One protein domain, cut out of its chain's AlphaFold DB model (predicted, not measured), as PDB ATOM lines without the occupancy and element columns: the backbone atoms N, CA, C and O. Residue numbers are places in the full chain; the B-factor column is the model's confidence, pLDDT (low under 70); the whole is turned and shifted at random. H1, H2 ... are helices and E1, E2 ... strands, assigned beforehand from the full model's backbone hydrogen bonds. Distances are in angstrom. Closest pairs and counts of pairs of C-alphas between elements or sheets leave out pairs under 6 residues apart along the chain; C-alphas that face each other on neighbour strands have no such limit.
ATOM      1  N   ALA A 246     178.494 189.622 133.204       89.25
ATOM      2  CA  ALA A 246     179.300 190.602 132.486       89.25
ATOM      3  C   ALA A 246     179.480 191.901 133.281       89.25
ATOM      4  O   ALA A 246     178.675 192.262 134.138       89.25
ATOM      5  N   CYS A 247     180.550 192.624 132.980       90.81
ATOM      6  CA  CYS A 247     180.852 193.937 133.524       90.81
ATOM      7  C   CYS A 247     181.035 194.928 132.377       90.81
ATOM      8  O   CYS A 247     181.847 194.711 131.478       90.81
ATOM      9  N   ALA A 248     180.265 196.007 132.421       89.56
ATOM     10  CA  ALA A 248     180.219 197.048 131.414       89.56
ATOM     11  C   ALA A 248     181.084 198.240 131.839       89.56
ATOM     12  O   ALA A 248     180.766 198.911 132.825       89.56
ATOM     13  N   LEU A 249     182.156 198.524 131.099       89.62
ATOM     14  CA  LEU A 249     183.005 199.701 131.297       89.62
ATOM     15  C   LEU A 249     182.761 200.722 130.196       89.62
ATOM     16  O   LEU A 249     182.675 200.375 129.019       89.62
ATOM     17  N   GLY A 250     182.711 201.996 130.560       89.75
ATOM     18  CA  GLY A 250     182.617 203.067 129.582       89.75
ATOM     19  C   GLY A 250     182.207 204.381 130.211       89.75
ATOM     20  O   GLY A 250     182.436 204.630 131.397       89.75
ATOM     21  N   ASP A 251     181.622 205.227 129.385       89.31
ATOM     22  CA  ASP A 251     181.207 206.571 129.748       89.31
ATOM     23  C   ASP A 251     179.674 206.692 129.839       89.31
ATOM     24  O   ASP A 251     179.003 205.748 130.271       89.31
ATOM     25  N   SER A 252     179.110 207.851 129.481       88.56
ATOM     26  CA  SER A 252     177.664 208.096 129.496       88.56
ATOM     27  C   SER A 252     176.893 207.173 128.557       88.56
ATOM     28  O   SER A 252     175.741 206.836 128.840       88.56
ATOM     29  N   LEU A 253     177.525 206.707 127.477       88.88
ATOM     30  CA  LEU A 253     176.916 205.744 126.572       88.88
ATOM     31  C   LEU A 253     176.669 204.409 127.271       88.88
ATOM     32  O   LEU A 253     175.560 203.889 127.211       88.88
ATOM     33  N   THR A 254     177.646 203.893 128.012       87.25
ATOM     34  CA  THR A 254     177.480 202.655 128.785       87.25
ATOM     35  C   THR A 254     176.564 202.853 129.997       87.25
ATOM     36  O   THR A 254     175.831 201.934 130.368       87.25
ATOM     37  N   ALA A 255     176.578 204.048 130.602       85.06
ATOM     38  CA  ALA A 255     175.739 204.387 131.753       85.06
ATOM     39  C   ALA A 255     174.237 204.409 131.428       85.06
ATOM     40  O   ALA A 255     173.427 204.204 132.327       85.06
ATOM     41  N   GLY A 256     173.860 204.627 130.163       79.62
ATOM     42  CA  GLY A 256     172.455 204.637 129.768       79.62
ATOM     43  C   GLY A 256     171.776 205.994 129.784       79.62
ATOM     44  O   GLY A 256     170.559 206.017 129.886       79.62
ATOM     45  N   THR A 257     172.503 207.112 129.704       75.50
ATOM     46  CA  THR A 257     171.913 208.463 129.835       75.50
ATOM     47  C   THR A 257     170.700 208.698 128.919       75.50
ATOM     48  O   THR A 257     169.811 209.467 129.268       75.50
ATOM     49  N   GLY A 258     170.627 208.006 127.777       63.44
ATOM     50  CA  GLY A 258     169.515 208.094 126.832       63.44
ATOM     51  C   GLY A 258     168.294 207.199 127.108       63.44
ATOM     52  O   GLY A 258     167.349 207.195 126.318       63.44
ATOM     53  N   GLY A 259     168.279 206.415 128.191       69.00
ATOM     54  CA  GLY A 259     167.145 205.550 128.513       69.00
ATOM     55  C   GLY A 259     167.457 204.471 129.546       69.00
ATOM     56  O   GLY A 259     168.044 204.720 130.592       69.00
ATOM     57  N   THR A 260     167.015 203.244 129.273       76.25
ATOM     58  CA  THR A 260     167.390 202.097 130.109       76.25
ATOM     59  C   THR A 260     168.846 201.749 129.847       76.25
ATOM     60  O   THR A 260     169.254 201.625 128.691       76.25
ATOM     61  N   ALA A 261     169.614 201.572 130.915       74.50
ATOM     62  CA  ALA A 261     171.042 201.383 130.789       74.50
ATOM     63  C   ALA A 261     171.419 200.157 129.956       74.50
ATOM     64  O   ALA A 261     170.752 199.120 129.988       74.50
ATOM     65  N   TRP A 262     172.512 200.286 129.200       79.75
ATOM     66  CA  TRP A 262     172.907 199.303 128.196       79.75
ATOM     67  C   TRP A 262     173.045 197.887 128.775       79.75
ATOM     68  O   TRP A 262     172.579 196.926 128.170       79.75
ATOM     69  N   ALA A 263     173.598 197.743 129.983       80.38
ATOM     70  CA  ALA A 263     173.720 196.437 130.630       80.38
ATOM     71  C   ALA A 263     172.362 195.798 130.965       80.38
ATOM     72  O   ALA A 263     172.223 194.580 130.894       80.38
ATOM     73  N   THR A 264     171.344 196.599 131.293       80.62
ATOM     74  CA  THR A 264     169.982 196.104 131.522       80.62
ATOM     75  C   THR A 264     169.366 195.598 130.220       80.62
ATOM     76  O   THR A 264     168.784 194.515 130.206       80.62
ATOM     77  N   GLN A 265     169.553 196.329 129.115       80.12
ATOM     78  CA  GLN A 265     169.129 195.880 127.782       80.12
ATOM     79  C   GLN A 265     169.848 194.588 127.379       80.12
ATOM     80  O   GLN A 265     169.215 193.635 126.929       80.12
ATOM     81  N   LEU A 266     171.163 194.518 127.609       79.88
ATOM     82  CA  LEU A 266     171.969 193.328 127.357       79.88
ATOM     83  C   LEU A 266     171.474 192.120 128.164       79.88
ATOM     84  O   LEU A 266     171.326 191.031 127.611       79.88
ATOM     85  N   ALA A 267     171.194 192.309 129.455       84.25
ATOM     86  CA  ALA A 267     170.687 191.246 130.313       84.25
ATOM     87  C   ALA A 267     169.311 190.741 129.866       84.25
ATOM     88  O   ALA A 267     169.094 189.531 129.810       84.25
ATOM     89  N   ALA A 268     168.413 191.648 129.474       82.38
ATOM     90  CA  ALA A 268     167.106 191.288 128.936       82.38
ATOM     91  C   ALA A 268     167.212 190.523 127.606       82.38
ATOM     92  O   ALA A 268     166.519 189.525 127.419       82.38
ATOM     93  N   LEU A 269     168.101 190.956 126.705       76.94
ATOM     94  CA  LEU A 269     168.299 190.330 125.394       76.94
ATOM     95  C   LEU A 269     168.926 188.938 125.478       76.94
ATOM     96  O   LEU A 269     168.536 188.051 124.722       76.94
ATOM     97  N   ILE A 270     169.892 188.731 126.375       78.94
ATOM     98  CA  ILE A 270     170.504 187.409 126.569       78.94
ATOM     99  C   ILE A 270     169.550 186.480 127.330       78.94
ATOM    100  O   ILE A 270     169.444 185.297 126.997       78.94
ATOM    101  N   GLY A 271     168.846 186.998 128.339       79.38
ATOM    102  CA  GLY A 271     167.937 186.219 129.171       79.38
ATOM    103  C   GLY A 271     168.646 185.106 129.955       79.38
ATOM    104  O   GLY A 271     169.840 185.173 130.245       79.38
ATOM    105  N   GLY A 272     167.891 184.073 130.350       73.38
ATOM    106  CA  GLY A 272     168.458 182.844 130.928       73.38
ATOM    107  C   GLY A 272     169.236 183.020 132.239       73.38
ATOM    108  O   GLY A 272     170.096 182.198 132.545       73.38
ATOM    109  N   GLY A 273     168.962 184.086 132.999       78.62
ATOM    110  CA  GLY A 273     169.673 184.401 134.243       78.62
ATOM    111  C   GLY A 273     171.006 185.134 134.051       78.62
ATOM    112  O   GLY A 273     171.773 185.229 135.006       78.62
ATOM    113  N   PHE A 274     171.294 185.648 132.851       83.75
ATOM    114  CA  PHE A 274     172.451 186.510 132.625       83.75
ATOM    115  C   PHE A 274     172.302 187.844 133.367       83.75
ATOM    116  O   PHE A 274     171.257 188.493 133.299       83.75
ATOM    117  N   SER A 275     173.362 188.279 134.041       86.56
ATOM    118  CA  SER A 275     173.451 189.570 134.709       86.56
ATOM    119  C   SER A 275     174.602 190.398 134.143       86.56
ATOM    120  O   SER A 275     175.661 189.886 133.776       86.56
ATOM    121  N   ALA A 276     174.394 191.709 134.069       87.31
ATOM    122  CA  ALA A 276     175.425 192.642 133.659       87.31
ATOM    123  C   ALA A 276     175.474 193.828 134.624       87.31
ATOM    124  O   ALA A 276     174.468 194.503 134.843       87.31
ATOM    125  N   SER A 277     176.652 194.068 135.195       88.31
ATOM    126  CA  SER A 277     176.916 195.191 136.097       88.31
ATOM    127  C   SER A 277     177.493 196.370 135.323       88.31
ATOM    128  O   SER A 277     178.312 196.179 134.424       88.31
ATOM    129  N   ILE A 278     177.102 197.590 135.692       86.88
ATOM    130  CA  ILE A 278     177.565 198.824 135.047       86.88
ATOM    131  C   ILE A 278     178.599 199.512 135.920       86.88
ATOM    132  O   ILE A 278     178.339 199.806 137.081       86.88
ATOM    133  N   TYR A 279     179.731 199.848 135.309       85.81
ATOM    134  CA  TYR A 279     180.761 200.722 135.872       85.81
ATOM    135  C   TYR A 279     181.011 201.944 134.966       85.81
ATOM    136  O   TYR A 279     182.047 202.616 135.060       85.81
ATOM    137  N   GLY A 280     180.065 202.223 134.063       77.75
ATOM    138  CA  GLY A 280     180.018 203.430 133.247       77.75
ATOM    139  C   GLY A 280     179.462 204.617 134.024       77.75
ATOM    140  O   GLY A 280     178.507 204.470 134.778       77.75
ATOM    141  N   TYR A 281     180.078 205.787 133.853       79.44
ATOM    142  CA  TYR A 281     179.677 207.028 134.521       79.44
ATOM    143  C   TYR A 281     179.552 208.144 133.488       79.44
ATOM    144  O   TYR A 281     180.376 208.256 132.574       79.44
ATOM    145  N   GLY A 282     178.535 208.990 133.661       80.06
ATOM    146  CA  GLY A 282     178.244 210.093 132.753       80.06
ATOM    147  C   GLY A 282     179.431 211.043 132.558       80.06
ATOM    148  O   GLY A 282     180.114 211.399 133.520       80.06
ATOM    149  N   GLY A 283     179.690 211.445 131.310       80.81
ATOM    150  CA  GLY A 283     180.660 212.497 130.983       80.81
ATOM    151  C   GLY A 283     182.131 212.167 131.273       80.81
ATOM    152  O   GLY A 283     182.969 213.067 131.282       80.81
ATOM    153  N   ARG A 284     182.476 210.900 131.541       88.25
ATOM    154  CA  ARG A 284     183.855 210.499 131.858       88.25
ATOM    155  C   ARG A 284     184.694 210.243 130.616       88.25
ATOM    156  O   ARG A 284     184.262 209.539 129.711       88.25
ATOM    157  N   LYS A 285     185.922 210.763 130.629       93.44
ATOM    158  CA  LYS A 285     186.994 210.441 129.680       93.44
ATOM    159  C   LYS A 285     187.605 209.071 129.992       93.44
ATOM    160  O   LYS A 285     187.459 208.558 131.103       93.44
ATOM    161  N   SER A 286     188.331 208.497 129.034       94.06
ATOM    162  CA  SER A 286     188.917 207.153 129.154       94.06
ATOM    163  C   SER A 286     189.867 206.973 130.348       94.06
ATOM    164  O   SER A 286     189.822 205.923 130.987       94.06
ATOM    165  N   HIS A 287     190.648 207.990 130.726       91.94
ATOM    166  CA  HIS A 287     191.562 207.901 131.877       91.94
ATOM    167  C   HIS A 287     190.825 207.936 133.225       91.94
ATOM    168  O   HIS A 287     191.209 207.218 134.145       91.94
ATOM    169  N   HIS A 288     189.720 208.688 133.345       92.69
ATOM    170  CA  HIS A 288     188.878 208.647 134.550       92.69
ATOM    171  C   HIS A 288     188.287 207.248 134.755       92.69
ATOM    172  O   HIS A 288     188.201 206.756 135.879       92.69
ATOM    173  N   ILE A 289     187.874 206.598 133.660       92.56
ATOM    174  CA  ILE A 289     187.392 205.213 133.692       92.56
ATOM    175  C   ILE A 289     188.523 204.302 134.175       92.56
ATOM    176  O   ILE A 289     188.302 203.531 135.105       92.56
ATOM    177  N   GLY A 290     189.727 204.442 133.609       91.31
ATOM    178  CA  GLY A 290     190.897 203.645 133.979       91.31
ATOM    179  C   GLY A 290     191.271 203.732 135.460       91.31
ATOM    180  O   GLY A 290     191.502 202.701 136.092       91.31
ATOM    181  N   GLY A 291     191.234 204.933 136.046       91.00
ATOM    182  CA  GLY A 291     191.452 205.133 137.482       91.00
ATOM    183  C   GLY A 291     190.420 204.404 138.351       91.00
ATOM    184  O   GLY A 291     190.793 203.691 139.279       91.00
ATOM    185  N   ARG A 292     189.124 204.485 138.010       90.38
ATOM    186  CA  ARG A 292     188.034 203.828 138.768       90.38
ATOM    187  C   ARG A 292     188.035 202.308 138.672       90.38
ATOM    188  O   ARG A 292     187.546 201.633 139.573       90.38
ATOM    189  N   VAL A 293     188.550 201.759 137.576       88.62
ATOM    190  CA  VAL A 293     188.669 200.304 137.400       88.62
ATOM    191  C   VAL A 293     190.070 199.796 137.739       88.62
ATOM    192  O   VAL A 293     190.362 198.626 137.522       88.62
ATOM    193  N   GLY A 294     190.945 200.653 138.269       88.50
ATOM    194  CA  GLY A 294     192.278 200.279 138.738       88.50
ATOM    195  C   GLY A 294     193.277 199.908 137.639       88.50
ATOM    196  O   GLY A 294     194.315 199.336 137.954       88.50
ATOM    197  N   THR A 295     192.992 200.217 136.369       88.62
ATOM    198  CA  THR A 295     193.949 200.008 135.265       88.62
ATOM    199  C   THR A 295     194.993 201.117 135.226       88.62
ATOM    200  O   THR A 295     196.099 200.905 134.746       88.62
ATOM    201  N   THR A 296     194.656 202.281 135.781       88.62
ATOM    202  CA  THR A 296     195.593 203.366 136.067       88.62
ATOM    203  C   THR A 296     195.787 203.447 137.577       88.62
ATOM    204  O   THR A 296     194.811 203.545 138.326       88.62
ATOM    205  N   LEU A 297     197.040 203.396 138.038       89.00
ATOM    206  CA  LEU A 297     197.340 203.525 139.464       89.00
ATOM    207  C   LEU A 297     196.902 204.902 139.971       89.00
ATOM    208  O   LEU A 297     197.176 205.932 139.348       89.00
ATOM    209  N   THR A 298     196.218 204.897 141.111       92.38
ATOM    210  CA  THR A 298     195.734 206.106 141.774       92.38
ATOM    211  C   THR A 298     196.490 206.269 143.076       92.38
ATOM    212  O   THR A 298     196.422 205.405 143.943       92.38
ATOM    213  N   PHE A 299     197.208 207.371 143.221       95.56
ATOM    214  CA  PHE A 299     197.913 207.725 144.442       95.56
ATOM    215  C   PHE A 299     197.207 208.900 145.106       95.56
ATOM    216  O   PHE A 299     196.753 209.819 144.425       95.56
ATOM    217  N   VAL A 300     197.097 208.863 146.430       96.94
ATOM    218  CA  VAL A 300     196.425 209.876 147.245       96.94
ATOM    219  C   VAL A 300     197.360 210.406 148.325       96.94
ATOM    220  O   VAL A 300     198.166 209.667 148.889       96.94
ATOM    221  N   THR A 301     197.220 211.683 148.662       97.69
ATOM    222  CA  THR A 301     197.926 212.304 149.789       97.69
ATOM    223  C   THR A 301     196.916 212.711 150.849       97.69
ATOM    224  O   THR A 301     196.062 213.564 150.612       97.69
ATOM    225  N   ALA A 302     196.996 212.088 152.023       97.31
ATOM    226  CA  ALA A 302     196.129 212.407 153.151       97.31
ATOM    227  C   ALA A 302     196.625 213.643 153.909       97.31
ATOM    228  O   ALA A 302     197.820 213.778 154.190       97.31
ATOM    229  N   SER A 303     195.699 214.511 154.312       96.62
ATOM    230  CA  SER A 303     196.007 215.593 155.247       96.62
ATOM    231  C   SER A 303     196.537 215.015 156.563       96.62
ATOM    232  O   SER A 303     195.951 214.093 157.128       96.62
ATOM    233  N   GLY A 304     197.672 215.530 157.041       94.31
ATOM    234  CA  GLY A 304     198.303 215.060 158.279       94.31
ATOM    235  C   GLY A 304     199.014 213.701 158.188       94.31
ATOM    236  O   GLY A 304     199.472 213.208 159.214       94.31
ATOM    237  N   GLY A 305     199.135 213.092 156.998       95.56
ATOM    238  CA  GLY A 305     199.898 211.847 156.807       95.56
ATOM    239  C   GLY A 305     199.284 210.608 157.476       95.56
ATOM    240  O   GLY A 305     199.990 209.657 157.826       95.56
ATOM    241  N   ALA A 306     197.971 210.615 157.702       96.12
ATOM    242  CA  ALA A 306     197.248 209.493 158.285       96.12
ATOM    243  C   ALA A 306     195.791 209.467 157.817       96.12
ATOM    244  O   ALA A 306     195.194 210.515 157.572       96.12
ATOM    245  N   ILE A 307     195.207 208.270 157.754       97.81
ATOM    246  CA  ILE A 307     193.770 208.076 157.549       97.81
ATOM    247  C   ILE A 307     193.125 207.741 158.892       97.81
ATOM    248  O   ILE A 307     193.595 206.864 159.623       97.81
ATOM    249  N   THR A 308     192.038 208.439 159.210       96.88
ATOM    250  CA  THR A 308     191.235 208.182 160.411       96.88
ATOM    251  C   THR A 308     190.476 206.860 160.278       96.88
ATOM    252  O   THR A 308     190.005 206.520 159.197       96.88
ATOM    253  N   GLY A 309     190.379 206.083 161.359       96.56
ATOM    254  CA  GLY A 309     189.646 204.810 161.380       96.56
ATOM    255  C   GLY A 309     188.188 204.958 161.812       96.56
ATOM    256  O   GLY A 309     187.766 206.029 162.248       96.56
ATOM    257  N   ASN A 310     187.453 203.849 161.748       96.38
ATOM    258  CA  ASN A 310     186.124 203.667 162.332       96.38
ATOM    259  C   ASN A 310     185.074 204.709 161.897       96.38
ATOM    260  O   ASN A 310     184.436 205.341 162.739       96.38
ATOM    261  N   GLY A 311     184.885 204.898 160.588       96.56
ATOM    262  CA  GLY A 311     183.918 205.876 160.070       96.56
ATOM    263  C   GLY A 311     184.462 207.302 159.971       96.56
ATOM    264  O   GLY A 311     183.721 208.216 159.615       96.56
ATOM    265  N   GLY A 312     185.734 207.516 160.315       97.38
ATOM    266  CA  GLY A 312     186.367 208.826 160.262       97.38
ATOM    267  C   GLY A 312     186.526 209.341 158.829       97.38
ATOM    268  O   GLY A 312     186.829 208.580 157.907       97.38
ATOM    269  N   VAL A 313     186.337 210.652 158.655       98.12
ATOM    270  CA  VAL A 313     186.540 211.355 157.382       98.12
ATOM    271  C   VAL A 313     187.897 212.051 157.400       98.12
ATOM    272  O   VAL A 313     188.175 212.879 158.266       98.12
ATOM    273  N   THR A 314     188.731 211.751 156.411       98.38
ATOM    274  CA  THR A 314     190.036 212.381 156.204       98.38
ATOM    275  C   THR A 314     190.042 213.179 154.902       98.38
ATOM    276  O   THR A 314     189.682 212.663 153.847       98.38
ATOM    277  N   THR A 315     190.493 214.433 154.947       98.25
ATOM    278  CA  THR A 315     190.721 215.239 153.738       98.25
ATOM    279  C   THR A 315     191.878 214.672 152.922       98.25
ATOM    280  O   THR A 315     192.953 214.412 153.465       98.25
ATOM    281  N   ILE A 316     191.677 214.539 151.613       98.12
ATOM    282  CA  ILE A 316     192.711 214.143 150.656       98.12
ATOM    283  C   ILE A 316     193.153 215.397 149.901       98.12
ATOM    284  O   ILE A 316     192.358 216.033 149.213       98.12
ATOM    285  N   THR A 317     194.416 215.781 150.069       97.12
ATOM    286  CA  THR A 317     194.963 217.043 149.552       97.12
ATOM    287  C   THR A 317     195.491 216.932 148.127       97.12
ATOM    288  O   THR A 317     195.623 217.953 147.457       97.12
ATOM    289  N   ALA A 318     195.778 215.718 147.651       95.62
ATOM    290  CA  ALA A 318     196.160 215.456 146.267       95.62
ATOM    291  C   ALA A 318     195.724 214.055 145.829       95.62
ATOM    292  O   ALA A 318     195.729 213.120 146.635       95.62
ATOM    293  N   VAL A 319     195.394 213.921 144.544       95.94
ATOM    294  CA  VAL A 319     195.144 212.648 143.859       95.94
ATOM    295  C   VAL A 319     195.910 212.671 142.537       95.94
ATOM    296  O   VAL A 319     195.899 213.684 141.845       95.94
ATOM    297  N   SER A 320     196.599 211.584 142.186       93.81
ATOM    298  CA  SER A 320     197.450 211.526 140.985       93.81
ATOM    299  C   SER A 320     196.674 211.469 139.668       93.81
ATOM    300  O   SER A 320     197.259 211.627 138.599       93.81
ATOM    301  N   ASN A 321     195.375 211.181 139.724       89.31
ATOM    302  CA  ASN A 321     194.482 211.196 138.579       89.31
ATOM    303  C   ASN A 321     193.068 211.614 139.011       89.31
ATOM    304  O   ASN A 321     192.646 211.404 140.147       89.31
ATOM    305  N   ASP A 322     192.318 212.187 138.079       87.44
ATOM    306  CA  ASP A 322     190.987 212.728 138.335       87.44
ATOM    307  C   ASP A 322     189.878 211.666 138.227       87.44
ATOM    308  O   ASP A 322     188.829 211.896 137.623       87.44
ATOM    309  N   LEU A 323     190.067 210.470 138.806       91.50
ATOM    310  CA  LEU A 323     189.117 209.355 138.654       91.50
ATOM    311  C   LEU A 323     187.659 209.710 139.018       91.50
ATOM    312  O   LEU A 323     186.725 209.163 138.419       91.50
ATOM    313  N   LEU A 324     187.447 210.648 139.955       92.75
ATOM    314  CA  LEU A 324     186.112 211.072 140.401       92.75
ATOM    315  C   LEU A 324     185.612 212.391 139.790       92.75
ATOM    316  O   LEU A 324     184.454 212.736 140.031       92.75
ATOM    317  N   TRP A 325     186.371 213.054 138.912       92.12
ATOM    318  CA  TRP A 325     185.964 214.320 138.278       92.12
ATOM    319  C   TRP A 325     184.671 214.220 137.462       92.12
ATOM    320  O   TRP A 325     184.581 213.370 136.577       92.12
ATOM    321  N   TYR A 326     183.695 215.111 137.706       86.81
ATOM    322  CA  TYR A 326     182.407 215.160 136.992       86.81
ATOM    323  C   TYR A 326     182.166 216.492 136.263       86.81
ATOM    324  O   TYR A 326     182.261 217.541 136.899       86.81
ATOM    325  N   PRO A 327     181.744 216.496 134.982       83.81
ATOM    326  CA  PRO A 327     181.528 217.745 134.249       83.81
ATOM    327  C   PRO A 327     180.348 218.590 134.750       83.81
ATOM    328  O   PRO A 327     180.347 219.797 134.538       83.81
ATOM    329  N   SER A 328     179.336 217.998 135.394       82.56
ATOM    330  CA  SER A 328     178.070 218.692 135.705       82.56
ATOM    331  C   SER A 328     177.995 219.295 137.112       82.56
ATOM    332  O   SER A 328     176.903 219.647 137.551       82.56
ATOM    333  N   ASN A 329     179.128 219.406 137.817       86.69
ATOM    334  CA  ASN A 329     179.199 219.541 139.277       86.69
ATOM    335  C   ASN A 329     178.509 218.376 140.011       86.69
ATOM    336  O   ASN A 329     177.571 217.753 139.517       86.69
ATOM    337  N   GLY A 330     178.975 218.058 141.214       90.62
ATOM    338  CA  GLY A 330     178.337 217.048 142.054       90.62
ATOM    339  C   GLY A 330     179.311 216.131 142.770       90.62
ATOM    340  O   GLY A 330     180.528 216.297 142.701       90.62
ATOM    341  N   VAL A 331     178.740 215.164 143.481       92.94
ATOM    342  CA  VAL A 331     179.468 214.227 144.337       92.94
ATOM    343  C   VAL A 331     179.568 212.875 143.655       92.94
ATOM    344  O   VAL A 331     178.604 212.393 143.060       92.94
ATOM    345  N   GLN A 332     180.747 212.275 143.732       92.38
ATOM    346  CA  GLN A 332     181.057 210.962 143.190       92.38
ATOM    347  C   GLN A 332     181.864 210.191 144.211       92.38
ATOM    348  O   GLN A 332     182.685 210.767 144.923       92.38
ATOM    349  N   THR A 333     181.635 208.888 144.276       94.50
ATOM    350  CA  THR A 333     182.243 208.035 145.291       94.50
ATOM    351  C   THR A 333     182.794 206.777 144.662       94.50
ATOM    352  O   THR A 333     182.170 206.216 143.766       94.50
ATOM    353  N   GLU A 334     183.914 206.302 145.182       94.25
ATOM    354  CA  GLU A 334     184.516 205.035 144.794       94.25
ATOM    355  C   GLU A 334     185.027 204.335 146.050       94.25
ATOM    356  O   GLU A 334     185.766 204.923 146.845       94.25
ATOM    357  N   LYS A 335     184.596 203.089 146.254       95.44
ATOM    358  CA  LYS A 335     185.084 202.280 147.370       95.44
ATOM    359  C   LYS A 335     186.440 201.679 147.041       95.44
ATOM    360  O   LYS A 335     186.747 201.408 145.879       95.44
ATOM    361  N   GLY A 336     187.256 201.489 148.068       95.19
ATOM    362  CA  GLY A 336     188.551 200.863 147.898       95.19
ATOM    363  C   GLY A 336     189.420 200.883 149.142       95.19
ATOM    364  O   GLY A 336     188.995 201.220 150.249       95.19
ATOM    365  N   VAL A 337     190.684 200.540 148.924       96.50
ATOM    366  CA  VAL A 337     191.697 200.382 149.966       96.50
ATOM    367  C   VAL A 337     192.822 201.391 149.776       96.50
ATOM    368  O   VAL A 337     193.399 201.471 148.693       96.50
ATOM    369  N   ILE A 338     193.192 202.104 150.841       96.69
ATOM    370  CA  ILE A 338     194.455 202.854 150.921       96.69
ATOM    371  C   ILE A 338     195.514 201.958 151.574       96.69
ATOM    372  O   ILE A 338     195.297 201.419 152.662       96.69
ATOM    373  N   VAL A 339     196.664 201.793 150.913       93.75
ATOM    374  CA  VAL A 339     197.758 200.909 151.354       93.75
ATOM    375  C   VAL A 339     198.858 201.722 152.044       93.75
ATOM    376  O   VAL A 339     199.812 202.151 151.404       93.75
ATOM    377  N   GLY A 340     198.714 201.962 153.349       90.12
ATOM    378  CA  GLY A 340     199.678 202.726 154.148       90.12
ATOM    379  C   GLY A 340     200.907 201.928 154.602       90.12
ATOM    380  O   GLY A 340     201.212 200.839 154.115       90.12
ATOM    381  N   PHE A 341     201.638 202.479 155.573       88.62
ATOM    382  CA  PHE A 341     202.866 201.864 156.085       88.62
ATOM    383  C   PHE A 341     202.554 200.674 156.997       88.62
ATOM    384  O   PHE A 341     202.192 200.847 158.159       88.62
ATOM    385  N   GLY A 342     202.707 199.458 156.469       85.50
ATOM    386  CA  GLY A 342     202.528 198.213 157.227       85.50
ATOM    387  C   GLY A 342     201.072 197.855 157.548       85.50
ATOM    388  O   GLY A 342     200.835 196.842 158.198       85.50
ATOM    389  N   ALA A 343     200.105 198.652 157.085       91.50
ATOM    390  CA  ALA A 343     198.675 198.409 157.241       91.50
ATOM    391  C   ALA A 343     197.893 199.021 156.073       91.50
ATOM    392  O   ALA A 343     198.328 199.992 155.457       91.50
ATOM    393  N   SER A 344     196.715 198.474 155.797       95.12
ATOM    394  CA  SER A 344     195.774 199.012 154.820       95.12
ATOM    395  C   SER A 344     194.449 199.363 155.487       95.12
ATOM    396  O   SER A 344     194.099 198.809 156.530       95.12
ATOM    397  N   ILE A 345     193.716 200.305 154.897       97.56
ATOM    398  CA  ILE A 345     192.402 200.718 155.388       97.56
ATOM    399  C   ILE A 345     191.402 200.763 154.241       97.56
ATOM    400  O   ILE A 345     191.684 201.320 153.181       97.56
ATOM    401  N   HIS A 346     190.243 200.150 154.458       97.69
ATOM    402  CA  HIS A 346     189.139 200.147 153.509       97.69
ATOM    403  C   HIS A 346     188.182 201.311 153.791       97.69
ATOM    404  O   HIS A 346     187.993 201.705 154.946       97.69
ATOM    405  N   GLY A 347     187.579 201.865 152.744       98.00
ATOM    406  CA  GLY A 347     186.655 202.982 152.867       98.00
ATOM    407  C   GLY A 347     186.162 203.501 151.525       98.00
ATOM    408  O   GLY A 347     186.225 202.822 150.502       98.00
ATOM    409  N   THR A 348     185.651 204.727 151.543       98.12
ATOM    410  CA  THR A 348     185.048 205.394 150.389       98.12
ATOM    411  C   THR A 348     185.791 206.687 150.084       98.12
ATOM    412  O   THR A 348     185.754 207.633 150.875       98.12
ATOM    413  N   LEU A 349     186.433 206.749 148.917       97.75
ATOM    414  CA  LEU A 349     186.956 207.986 148.351       97.75
ATOM    415  C   LEU A 349     185.789 208.779 147.758       97.75
ATOM    416  O   LEU A 349     185.021 208.248 146.961       97.75
ATOM    417  N   THR A 350     185.649 210.042 148.141       97.69
ATOM    418  CA  THR A 350     184.580 210.939 147.691       97.69
ATOM    419  C   THR A 350     185.189 212.152 147.011       97.69
ATOM    420  O   THR A 350     185.959 212.878 147.636       97.69
ATOM    421  N   GLY A 351     184.832 212.383 145.750       96.44
ATOM    422  CA  GLY A 351     185.172 213.573 144.980       96.44
ATOM    423  C   GLY A 351     183.950 214.474 144.842       96.44
ATOM    424  O   GLY A 351     182.900 214.025 144.388       96.44
ATOM    425  N   THR A 352     184.075 215.740 145.230       96.31
ATOM    426  CA  THR A 352     183.037 216.763 145.038       96.31
ATOM    427  C   THR A 352     183.530 217.778 144.022       96.31
ATOM    428  O   THR A 352     184.461 218.529 144.314       96.31
ATOM    429  N   THR A 353     182.933 217.786 142.830       94.00
ATOM    430  CA  THR A 353     183.274 218.736 141.770       94.00
ATOM    431  C   THR A 353     182.389 219.976 141.858       94.00
ATOM    432  O   THR A 353     181.164 219.871 141.777       94.00
ATOM    433  N   THR A 354     183.015 221.146 141.960       93.62
ATOM    434  CA  THR A 354     182.356 222.456 141.921       93.62
ATOM    435  C   THR A 354     183.124 223.359 140.967       93.62
ATOM    436  O   THR A 354     184.324 223.572 141.135       93.62
ATOM    437  N   SER A 355     182.440 223.879 139.948       89.06
ATOM    438  CA  SER A 355     183.020 224.753 138.919       89.06
ATOM    439  C   SER A 355     184.268 224.149 138.259       89.06
ATOM    440  O   SER A 355     185.262 224.833 138.035       89.06
ATOM    441  N   GLY A 356     184.223 222.842 137.979       85.12
ATOM    442  CA  GLY A 356     185.304 222.102 137.319       85.12
ATOM    443  C   GLY A 356     186.460 221.659 138.225       85.12
ATOM    444  O   GLY A 356     187.308 220.900 137.764       85.12
ATOM    445  N   VAL A 357     186.481 222.058 139.500       89.12
ATOM    446  CA  VAL A 357     187.509 221.663 140.476       89.12
ATOM    447  C   VAL A 357     186.964 220.572 141.393       89.12
ATOM    448  O   VAL A 357     185.872 220.727 141.933       89.12
ATOM    449  N   THR A 358     187.714 219.481 141.589       94.19
ATOM    450  CA  THR A 358     187.292 218.355 142.445       94.19
ATOM    451  C   THR A 358     188.059 218.340 143.763       94.19
ATOM    452  O   THR A 358     189.276 218.180 143.773       94.19
ATOM    453  N   ALA A 359     187.343 218.471 144.880       96.12
ATOM    454  CA  ALA A 359     187.886 218.282 146.224       96.12
ATOM    455  C   ALA A 359     187.656 216.842 146.698       96.12
ATOM    456  O   ALA A 359     186.582 216.284 146.456       96.12
ATOM    457  N   TYR A 360     188.634 216.256 147.395       98.06
ATOM    458  CA  TYR A 360     188.597 214.847 147.787       98.06
ATOM    459  C   TYR A 360     188.592 214.637 149.306       98.06
ATOM    460  O   TYR A 360     189.295 215.305 150.066       98.06
ATOM    461  N   THR A 361     187.826 213.642 149.745       98.31
ATOM    462  CA  THR A 361     187.852 213.101 151.111       98.31
ATOM    463  C   THR A 361     187.840 211.577 151.069       98.31
ATOM    464  O   THR A 361     187.405 210.984 150.085       98.31
ATOM    465  N   PHE A 362     188.313 210.933 152.129       98.56
ATOM    466  CA  PHE A 362     188.223 209.492 152.318       98.56
ATOM    467  C   PHE A 362     187.523 209.200 153.639       98.56
ATOM    468  O   PHE A 362     187.978 209.647 154.689       98.56
ATOM    469  N   THR A 363     186.422 208.455 153.581       98.62
ATOM    470  CA  THR A 363     185.691 208.002 154.770       98.62
ATOM    471  C   THR A 363     186.021 206.539 155.008       98.62
ATOM    472  O   THR A 363     185.688 205.706 154.166       98.62
ATOM    473  N   SER A 364     186.695 206.214 156.111       98.25
ATOM    474  CA  SER A 364     187.006 204.821 156.439       98.25
ATOM    475  C   SER A 364     185.748 204.046 156.822       98.25
ATOM    476  O   SER A 364     184.808 204.606 157.380       98.25
ATOM    477  N   ASP A 365     185.714 202.747 156.540       98.25
ATOM    478  CA  ASP A 365     184.584 201.919 156.961       98.25
ATOM    479  C   ASP A 365     184.554 201.762 158.496       98.25
ATOM    480  O   ASP A 365     185.577 201.854 159.188       98.25
ATOM    481  N   ALA A 366     183.367 201.510 159.053       96.88
ATOM    482  CA  ALA A 366     183.211 201.213 160.477       96.88
ATOM    483  C   ALA A 366     184.037 199.975 160.880       96.88
ATOM    484  O   ALA A 366     184.187 199.032 160.105       96.88
ATOM    485  N   GLY A 367     184.589 199.976 162.096       94.75
ATOM    486  CA  GLY A 367     185.430 198.882 162.600       94.75
ATOM    487  C   GLY A 367     186.863 198.847 162.052       94.75
ATOM    488  O   GLY A 367     187.639 197.977 162.443       94.75
ATOM    489  N   THR A 368     187.253 199.786 161.186       96.38
ATOM    490  CA  THR A 368     188.648 199.928 160.745       96.38
ATOM    491  C   THR A 368     189.511 200.650 161.784       96.38
ATOM    492  O   THR A 368     189.032 201.482 162.554       96.38
ATOM    493  N   THR A 369     190.814 200.358 161.792       96.38
ATOM    494  CA  THR A 369     191.797 201.053 162.641       96.38
ATOM    495  C   THR A 369     192.514 202.126 161.826       96.38
ATOM    496  O   THR A 369     192.815 201.904 160.656       96.38
ATOM    497  N   ALA A 370     192.786 203.283 162.436       96.25
ATOM    498  CA  ALA A 370     193.531 204.360 161.787       96.25
ATOM    499  C   ALA A 370     194.914 203.881 161.313       96.25
ATOM    500  O   ALA A 370     195.576 203.100 162.000       96.25
ATOM    501  N   ILE A 371     195.366 204.385 160.166       97.25
ATOM    502  CA  ILE A 371     196.665 204.026 159.584       97.25
ATOM    503  C   ILE A 371     197.510 205.267 159.314       97.25
ATOM    504  O   ILE A 371     196.986 206.344 159.028       97.25
ATOM    505  N   LYS A 372     198.834 205.103 159.348       96.62
ATOM    506  CA  LYS A 372     199.775 206.100 158.822       96.62
ATOM    507  C   LYS A 372     199.993 205.865 157.333       96.62
ATOM    508  O   LYS A 372     200.132 204.720 156.899       96.62
ATOM    509  N   CYS A 373     200.083 206.938 156.564       92.75
ATOM    510  CA  CYS A 373     200.321 206.884 155.127       92.75
ATOM    511  C   CYS A 373     201.204 208.059 154.688       92.75
ATOM    512  O   CYS A 373     201.082 209.168 155.205       92.75
ATOM    513  N   GLY A 374     202.120 207.813 153.753       90.12
ATOM    514  CA  GLY A 374     202.966 208.861 153.184       90.12
ATOM    515  C   GLY A 374     202.219 209.717 152.155       90.12
ATOM    516  O   GLY A 374     201.063 209.427 151.827       90.12
ATOM    517  N   PRO A 375     202.868 210.757 151.606       94.44
ATOM    518  CA  PRO A 375     202.406 211.341 150.351       94.44
ATOM    519  C   PRO A 375     202.365 210.269 149.253       94.44
ATOM    520  O   PRO A 375     203.121 209.299 149.312       94.44
ATOM    521  N   GLU A 376     201.472 210.446 148.278       94.75
ATOM    522  CA  GLU A 376     201.326 209.537 147.131       94.75
ATOM    523  C   GLU A 376     201.121 208.065 147.538       94.75
ATOM    524  O   GLU A 376     201.699 207.138 146.974       94.75
ATOM    525  N   THR A 377     200.271 207.828 148.535       95.06
ATOM    526  CA  THR A 377     199.917 206.474 148.965       95.06
ATOM    527  C   THR A 377     198.936 205.840 147.982       95.06
ATOM    528  O   THR A 377     197.966 206.469 147.569       95.06
ATOM    529  N   LEU A 378     199.155 204.577 147.618       95.62
ATOM    530  CA  LEU A 378     198.310 203.866 146.658       95.62
ATOM    531  C   LEU A 378     196.868 203.692 147.174       95.62
ATOM    532  O   LEU A 378     196.652 203.155 148.264       95.62
ATOM    533  N   PHE A 379     195.900 204.077 146.343       95.25
ATOM    534  CA  PHE A 379     194.483 203.743 146.449       95.25
ATOM    535  C   PHE A 379     194.119 202.675 145.408       95.25
ATOM    536  O   PHE A 379     194.410 202.819 144.218       95.25
ATOM    537  N   ILE A 380     193.472 201.598 145.855       92.69
ATOM    538  CA  ILE A 380     193.040 200.477 145.016       92.69
ATOM    539  C   ILE A 380     191.507 200.415 145.039       92.69
ATOM    540  O   ILE A 380     190.959 200.095 146.094       92.69
ATOM    541  N   PRO A 381     190.810 200.686 143.920       92.56
ATOM    542  CA  PRO A 381     189.351 200.636 143.872       92.56
ATOM    543  C   PRO A 381     188.807 199.200 143.884       92.56
ATOM    544  O   PRO A 381     189.397 198.285 143.296       92.56
ATOM    545  N   ASP A 382     187.631 199.018 144.483       90.94
ATOM    546  CA  ASP A 382     186.966 197.713 144.632       90.94
ATOM    547  C   ASP A 382     186.467 197.126 143.313       90.94
ATOM    548  O   ASP A 382     186.405 195.902 143.156       90.94
ATOM    549  N   ASN A 383     186.142 197.981 142.336       85.69
ATOM    550  CA  ASN A 383     185.590 197.562 141.042       85.69
ATOM    551  C   ASN A 383     186.435 196.473 140.367       85.69
ATOM    552  O   ASN A 383     185.894 195.582 139.712       85.69
ATOM    553  N   ARG A 384     187.757 196.486 140.582       82.00
ATOM    554  CA  ARG A 384     188.675 195.450 140.094       82.00
ATOM    555  C   ARG A 384     188.247 194.044 140.525       82.00
ATOM    556  O   ARG A 384     188.243 193.117 139.708       82.00
ATOM    557  N   ALA A 385     187.926 193.863 141.805       80.06
ATOM    558  CA  ALA A 385     187.530 192.565 142.342       80.06
ATOM    559  C   ALA A 385     186.196 192.111 141.735       80.06
ATOM    560  O   ALA A 385     186.051 190.946 141.375       80.06
ATOM    561  N   ALA A 386     185.267 193.047 141.535       82.12
ATOM    562  CA  ALA A 386     183.956 192.765 140.963       82.12
ATOM    563  C   ALA A 386     183.995 192.423 139.457       82.12
ATOM    564  O   ALA A 386     183.107 191.735 138.955       82.12
ATOM    565  N   ILE A 387     185.028 192.863 138.730       88.50
ATOM    566  CA  ILE A 387     185.232 192.552 137.303       88.50
ATOM    567  C   ILE A 387     185.938 191.199 137.098       88.50
ATOM    568  O   ILE A 387     185.729 190.519 136.089       88.50
ATOM    569  N   THR A 388     186.768 190.784 138.054       87.06
ATOM    570  CA  THR A 388     187.575 189.560 137.960       87.06
ATOM    571  C   THR A 388     186.690 188.312 137.817       87.06
ATOM    572  O   THR A 388     185.715 188.135 138.538       87.06
ATOM    573  N   GLY A 389     187.023 187.427 136.874       87.81
ATOM    574  CA  GLY A 389     186.281 186.190 136.603       87.81
ATOM    575  C   GLY A 389     185.005 186.353 135.759       87.81
ATOM    576  O   GLY A 389     184.354 185.347 135.454       87.81
ATOM    577  N   ASN A 390     184.662 187.575 135.340       90.50
ATOM    578  CA  ASN A 390     183.488 187.878 134.511       90.50
ATOM    579  C   ASN A 390     183.867 188.154 133.046       90.50
ATOM    580  O   ASN A 390     185.042 188.115 132.676       90.50
ATOM    581  N   GLU A 391     182.874 188.371 132.180       92.06
ATOM    582  CA  GLU A 391     183.112 188.950 130.851       92.06
ATOM    583  C   GLU A 391     183.243 190.469 130.959       92.06
ATOM    584  O   GLU A 391     182.455 191.110 131.650       92.06
ATOM    585  N   LEU A 392     184.198 191.050 130.243       92.19
ATOM    586  CA  LEU A 392     184.435 192.484 130.225       92.19
ATOM    587  C   LEU A 392     183.973 193.086 128.900       92.19
ATOM    588  O   LEU A 392     184.470 192.717 127.838       92.19
ATOM    589  N   TRP A 393     183.035 194.024 128.972       92.75
ATOM    590  CA  TRP A 393     182.456 194.711 127.825       92.75
ATOM    591  C   TRP A 393     182.796 196.203 127.926       92.75
ATOM    592  O   TRP A 393     182.271 196.911 128.782       92.75
ATOM    593  N   CYS A 394     183.711 196.674 127.084       91.12
ATOM    594  CA  CYS A 394     184.361 197.978 127.180       91.12
ATOM    595  C   CYS A 394     183.976 198.897 126.023       91.12
ATOM    596  O   CYS A 394     184.193 198.545 124.867       91.12
ATOM    597  N   ALA A 395     183.535 200.114 126.331       92.94
ATOM    598  CA  ALA A 395     183.360 201.196 125.363       92.94
ATOM    599  C   ALA A 395     183.901 202.552 125.866       92.94
ATOM    600  O   ALA A 395     183.160 203.533 125.930       92.94
ATOM    601  N   PRO A 396     185.174 202.639 126.297       93.62
ATOM    602  CA  PRO A 396     185.769 203.909 126.690       93.62
ATOM    603  C   PRO A 396     186.182 204.732 125.462       93.62
ATOM    604  O   PRO A 396     186.752 204.193 124.512       93.62
ATOM    605  N   GLY A 397     186.012 206.052 125.539       95.31
ATOM    606  CA  GLY A 397     186.680 206.991 124.634       95.31
ATOM    607  C   GLY A 397     185.777 208.018 123.967       95.31
ATOM    608  O   GLY A 397     186.306 208.962 123.392       95.31
ATOM    609  N   ARG A 398     184.442 207.918 124.065       95.56
ATOM    610  CA  ARG A 398     183.566 208.873 123.371       95.56
ATOM    611  C   ARG A 398     183.708 210.300 123.894       95.56
ATOM    612  O   ARG A 398     183.543 211.234 123.120       95.56
ATOM    613  N   ASN A 399     184.032 210.491 125.169       94.75
ATOM    614  CA  ASN A 399     184.194 211.830 125.760       94.75
ATOM    615  C   ASN A 399     185.579 212.466 125.564       94.75
ATOM    616  O   ASN A 399     185.813 213.569 126.055       94.75
ATOM    617  N   ASN A 400     186.512 211.768 124.916       95.94
ATOM    618  CA  ASN A 400     187.834 212.301 124.587       95.94
ATOM    619  C   ASN A 400     188.390 211.688 123.301       95.94
ATOM    620  O   ASN A 400     189.579 211.385 123.219       95.94
ATOM    621  N   TYR A 401     187.513 211.437 122.325       96.88
ATOM    622  CA  TYR A 401     187.901 210.846 121.044       96.88
ATOM    623  C   TYR A 401     188.882 211.746 120.284       96.88
ATOM    624  O   TYR A 401     189.691 211.240 119.515       96.88
ATOM    625  N   ASP A 402     188.811 213.056 120.528       96.00
ATOM    626  CA  ASP A 402     189.667 214.120 120.007       96.00
ATOM    627  C   ASP A 402     191.115 214.042 120.520       96.00
ATOM    628  O   ASP A 402     192.011 214.635 119.926       96.00
ATOM    629  N   ASP A 403     191.362 213.244 121.561       97.56
ATOM    630  CA  ASP A 403     192.691 212.812 121.989       97.56
ATOM    631  C   ASP A 403     192.856 211.295 121.763       97.56
ATOM    632  O   ASP A 403     192.840 210.487 122.708       97.56
ATOM    633  N   PRO A 404     192.999 210.862 120.494       97.44
ATOM    634  CA  PRO A 404     193.047 209.446 120.157       97.44
ATOM    635  C   PRO A 404     194.274 208.754 120.756       97.44
ATOM    636  O   PRO A 404     194.213 207.556 121.022       97.44
ATOM    637  N   ALA A 405     195.375 209.470 121.005       97.69
ATOM    638  CA  ALA A 405     196.567 208.901 121.629       97.69
ATOM    639  C   ALA A 405     196.265 208.436 123.061       97.69
ATOM    640  O   ALA A 405     196.499 207.271 123.395       97.69
ATOM    641  N   THR A 406     195.655 209.303 123.873       95.88
ATOM    642  CA  THR A 406     195.242 208.961 125.239       95.88
ATOM    643  C   THR A 406     194.159 207.883 125.255       95.88
ATOM    644  O   THR A 406     194.206 206.976 126.085       95.88
ATOM    645  N   VAL A 407     193.183 207.919 124.337       97.56
ATOM    646  CA  VAL A 407     192.170 206.849 124.247       97.56
ATOM    647  C   VAL A 407     192.812 205.498 123.951       97.56
ATOM    648  O   VAL A 407     192.514 204.529 124.650       97.56
ATOM    649  N   LYS A 408     193.714 205.437 122.966       97.69
ATOM    650  CA  LYS A 408     194.426 204.210 122.597       97.69
ATOM    651  C   LYS A 408     195.246 203.666 123.767       97.69
ATOM    652  O   LYS A 408     195.112 202.483 124.070       97.69
ATOM    653  N   ALA A 409     196.020 204.515 124.443       96.38
ATOM    654  CA  ALA A 409     196.823 204.119 125.602       96.38
ATOM    655  C   ALA A 409     195.953 203.554 126.736       96.38
ATOM    656  O   ALA A 409     196.183 202.442 127.198       96.38
ATOM    657  N   ASN A 410     194.870 204.245 127.101       95.38
ATOM    658  CA  ASN A 410     193.975 203.769 128.158       95.38
ATOM    659  C   ASN A 410     193.276 202.451 127.789       95.38
ATOM    660  O   ASN A 410     193.101 201.584 128.642       95.38
ATOM    661  N   GLN A 411     192.871 202.276 126.527       96.31
ATOM    662  CA  GLN A 411     192.309 201.008 126.057       96.31
ATOM    663  C   GLN A 411     193.348 199.877 126.080       96.31
ATOM    664  O   GLN A 411     193.002 198.748 126.431       96.31
ATOM    665  N   ASP A 412     194.605 200.173 125.736       96.31
ATOM    666  CA  ASP A 412     195.714 199.219 125.822       96.31
ATOM    667  C   ASP A 412     195.940 198.758 127.261       96.31
ATOM    668  O   ASP A 412     195.983 197.553 127.512       96.31
ATOM    669  N   ASP A 413     195.996 199.700 128.202       93.75
ATOM    670  CA  ASP A 413     196.174 199.415 129.626       93.75
ATOM    671  C   ASP A 413     195.009 198.591 130.179       93.75
ATOM    672  O   ASP A 413     195.225 197.587 130.858       93.75
ATOM    673  N   MET A 414     193.764 198.947 129.834       92.94
ATOM    674  CA  MET A 414     192.579 198.178 130.233       92.94
ATOM    675  C   MET A 414     192.633 196.736 129.722       92.94
ATOM    676  O   MET A 414     192.375 195.802 130.484       92.94
ATOM    677  N   ILE A 415     192.980 196.535 128.447       94.31
ATOM    678  CA  ILE A 415     193.072 195.194 127.864       94.31
ATOM    679  C   ILE A 415     194.212 194.410 128.511       94.31
ATOM    680  O   ILE A 415     193.999 193.274 128.933       94.31
ATOM    681  N   ALA A 416     195.406 194.995 128.617       94.00
ATOM    682  CA  ALA A 416     196.576 194.336 129.188       94.00
ATOM    683  C   ALA A 416     196.348 193.925 130.650       94.00
ATOM    684  O   ALA A 416     196.652 192.791 131.024       94.00
ATOM    685  N   PHE A 417     195.760 194.819 131.447       91.25
ATOM    686  CA  PHE A 417     195.490 194.599 132.863       91.25
ATOM    687  C   PHE A 417     194.445 193.505 133.102       91.25
ATOM    688  O   PHE A 417     194.643 192.635 133.951       91.25
ATOM    689  N   TYR A 418     193.340 193.515 132.348       92.44
ATOM    690  CA  TYR A 418     192.235 192.584 132.582       92.44
ATOM    691  C   TYR A 418     192.385 191.240 131.882       92.44
ATOM    692  O   TYR A 418     191.812 190.259 132.354       92.44
ATOM    693  N   ARG A 419     193.173 191.147 130.804       92.38
ATOM    694  CA  ARG A 419     193.361 189.906 130.036       92.38
ATOM    695  C   ARG A 419     193.664 188.658 130.883       92.38
ATOM    696  O   ARG A 419     193.082 187.625 130.565       92.38
TER     697      ARG A 419
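This is residues 246 to 419 of the 601 residues of an uncharacterized protein of Sphingomonas sp. IC081 (UniProt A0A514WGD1). The domain has two lobes: a closed barrel of six strands, E3 to E8, and a small sheet of three parallel strands, E2, E1 and E9, with H1 and H2 on one face. H3 sits between the lobes, with H5 packed on it near E9, and the short H4 lies on the way from E8 back to E9. The printed part has 174 residues with five named helices and nine named strands, in the order E1 H1 H2 E2 H3 E3 E4 E5 E6 E7 E8 H4 E9 H5. The class is mixed, helices and strands; the barrel is antiparallel. The whole is compact, with a radius of gyration of the C-alphas of 16.6 A and spans of 49 by 37 by 29 A.

The barrel strands are E3, residues 298 to 302; E4, 313 to 319; E5, 330 to 339, 26.9 A long; E6, 344 to 354, 29.9 A; E7, 357 to 364, 23.2 A; and E8, 377 to 381. The small sheet has E1, 246 to 250, from C-alpha 246 at (179.300, 190.602, 132.486); E2, 275 to 278; and E9, 391 to 395. The helices are H1, 252 to 255; H2, 262 to 270; H3, 286 to 292; H4, 383 to 387; and H5, 404 to 418, 21.0 A long, ending at C-alpha 418 at (192.235, 192.584, 132.582).

Round the barrel run E3, E4, E7, E6, E5, E8 and back to E3. Pairs within hydrogen-bond range are N 301 and O 318 (E3, E4), 2.9 A; N 314 and O 362 (E4, E7), 2.8 A; N 350 and O 361 (E7, E6), 2.8 A; N 334 and O 349 (E6, E5), 2.9 A; N 337 and O 380 (E5, E8), 2.9 A; and N 379 and O 298 (E8, E3), 2.8 A. E5, E6 and E7 form a meander, each strand the antiparallel neighbour of the one before. H3 is on the barrel, outside it, and touches H5, with closest C-alphas Ser 286 and Val 407 at 5.9 A. In the small sheet, N 249 and O 393 (E1, E9) and N 248 and O 277 (E2, E1) are both 2.8 A apart. H2 is over E2 at a height of 8.1 A. In H2, H3, H4 and H5 every O i to N i+4 pair is within hydrogen-bond range; H1 is too short for one.

The C-alphas farthest apart, of Gly 272 and Gly 304, are 51.7 A apart. The printed part has no cut. The link from E7 to E8, 12 residues, is long. Mean pLDDT of the printed part is 91.1, and residues 258 to 259 are under 70.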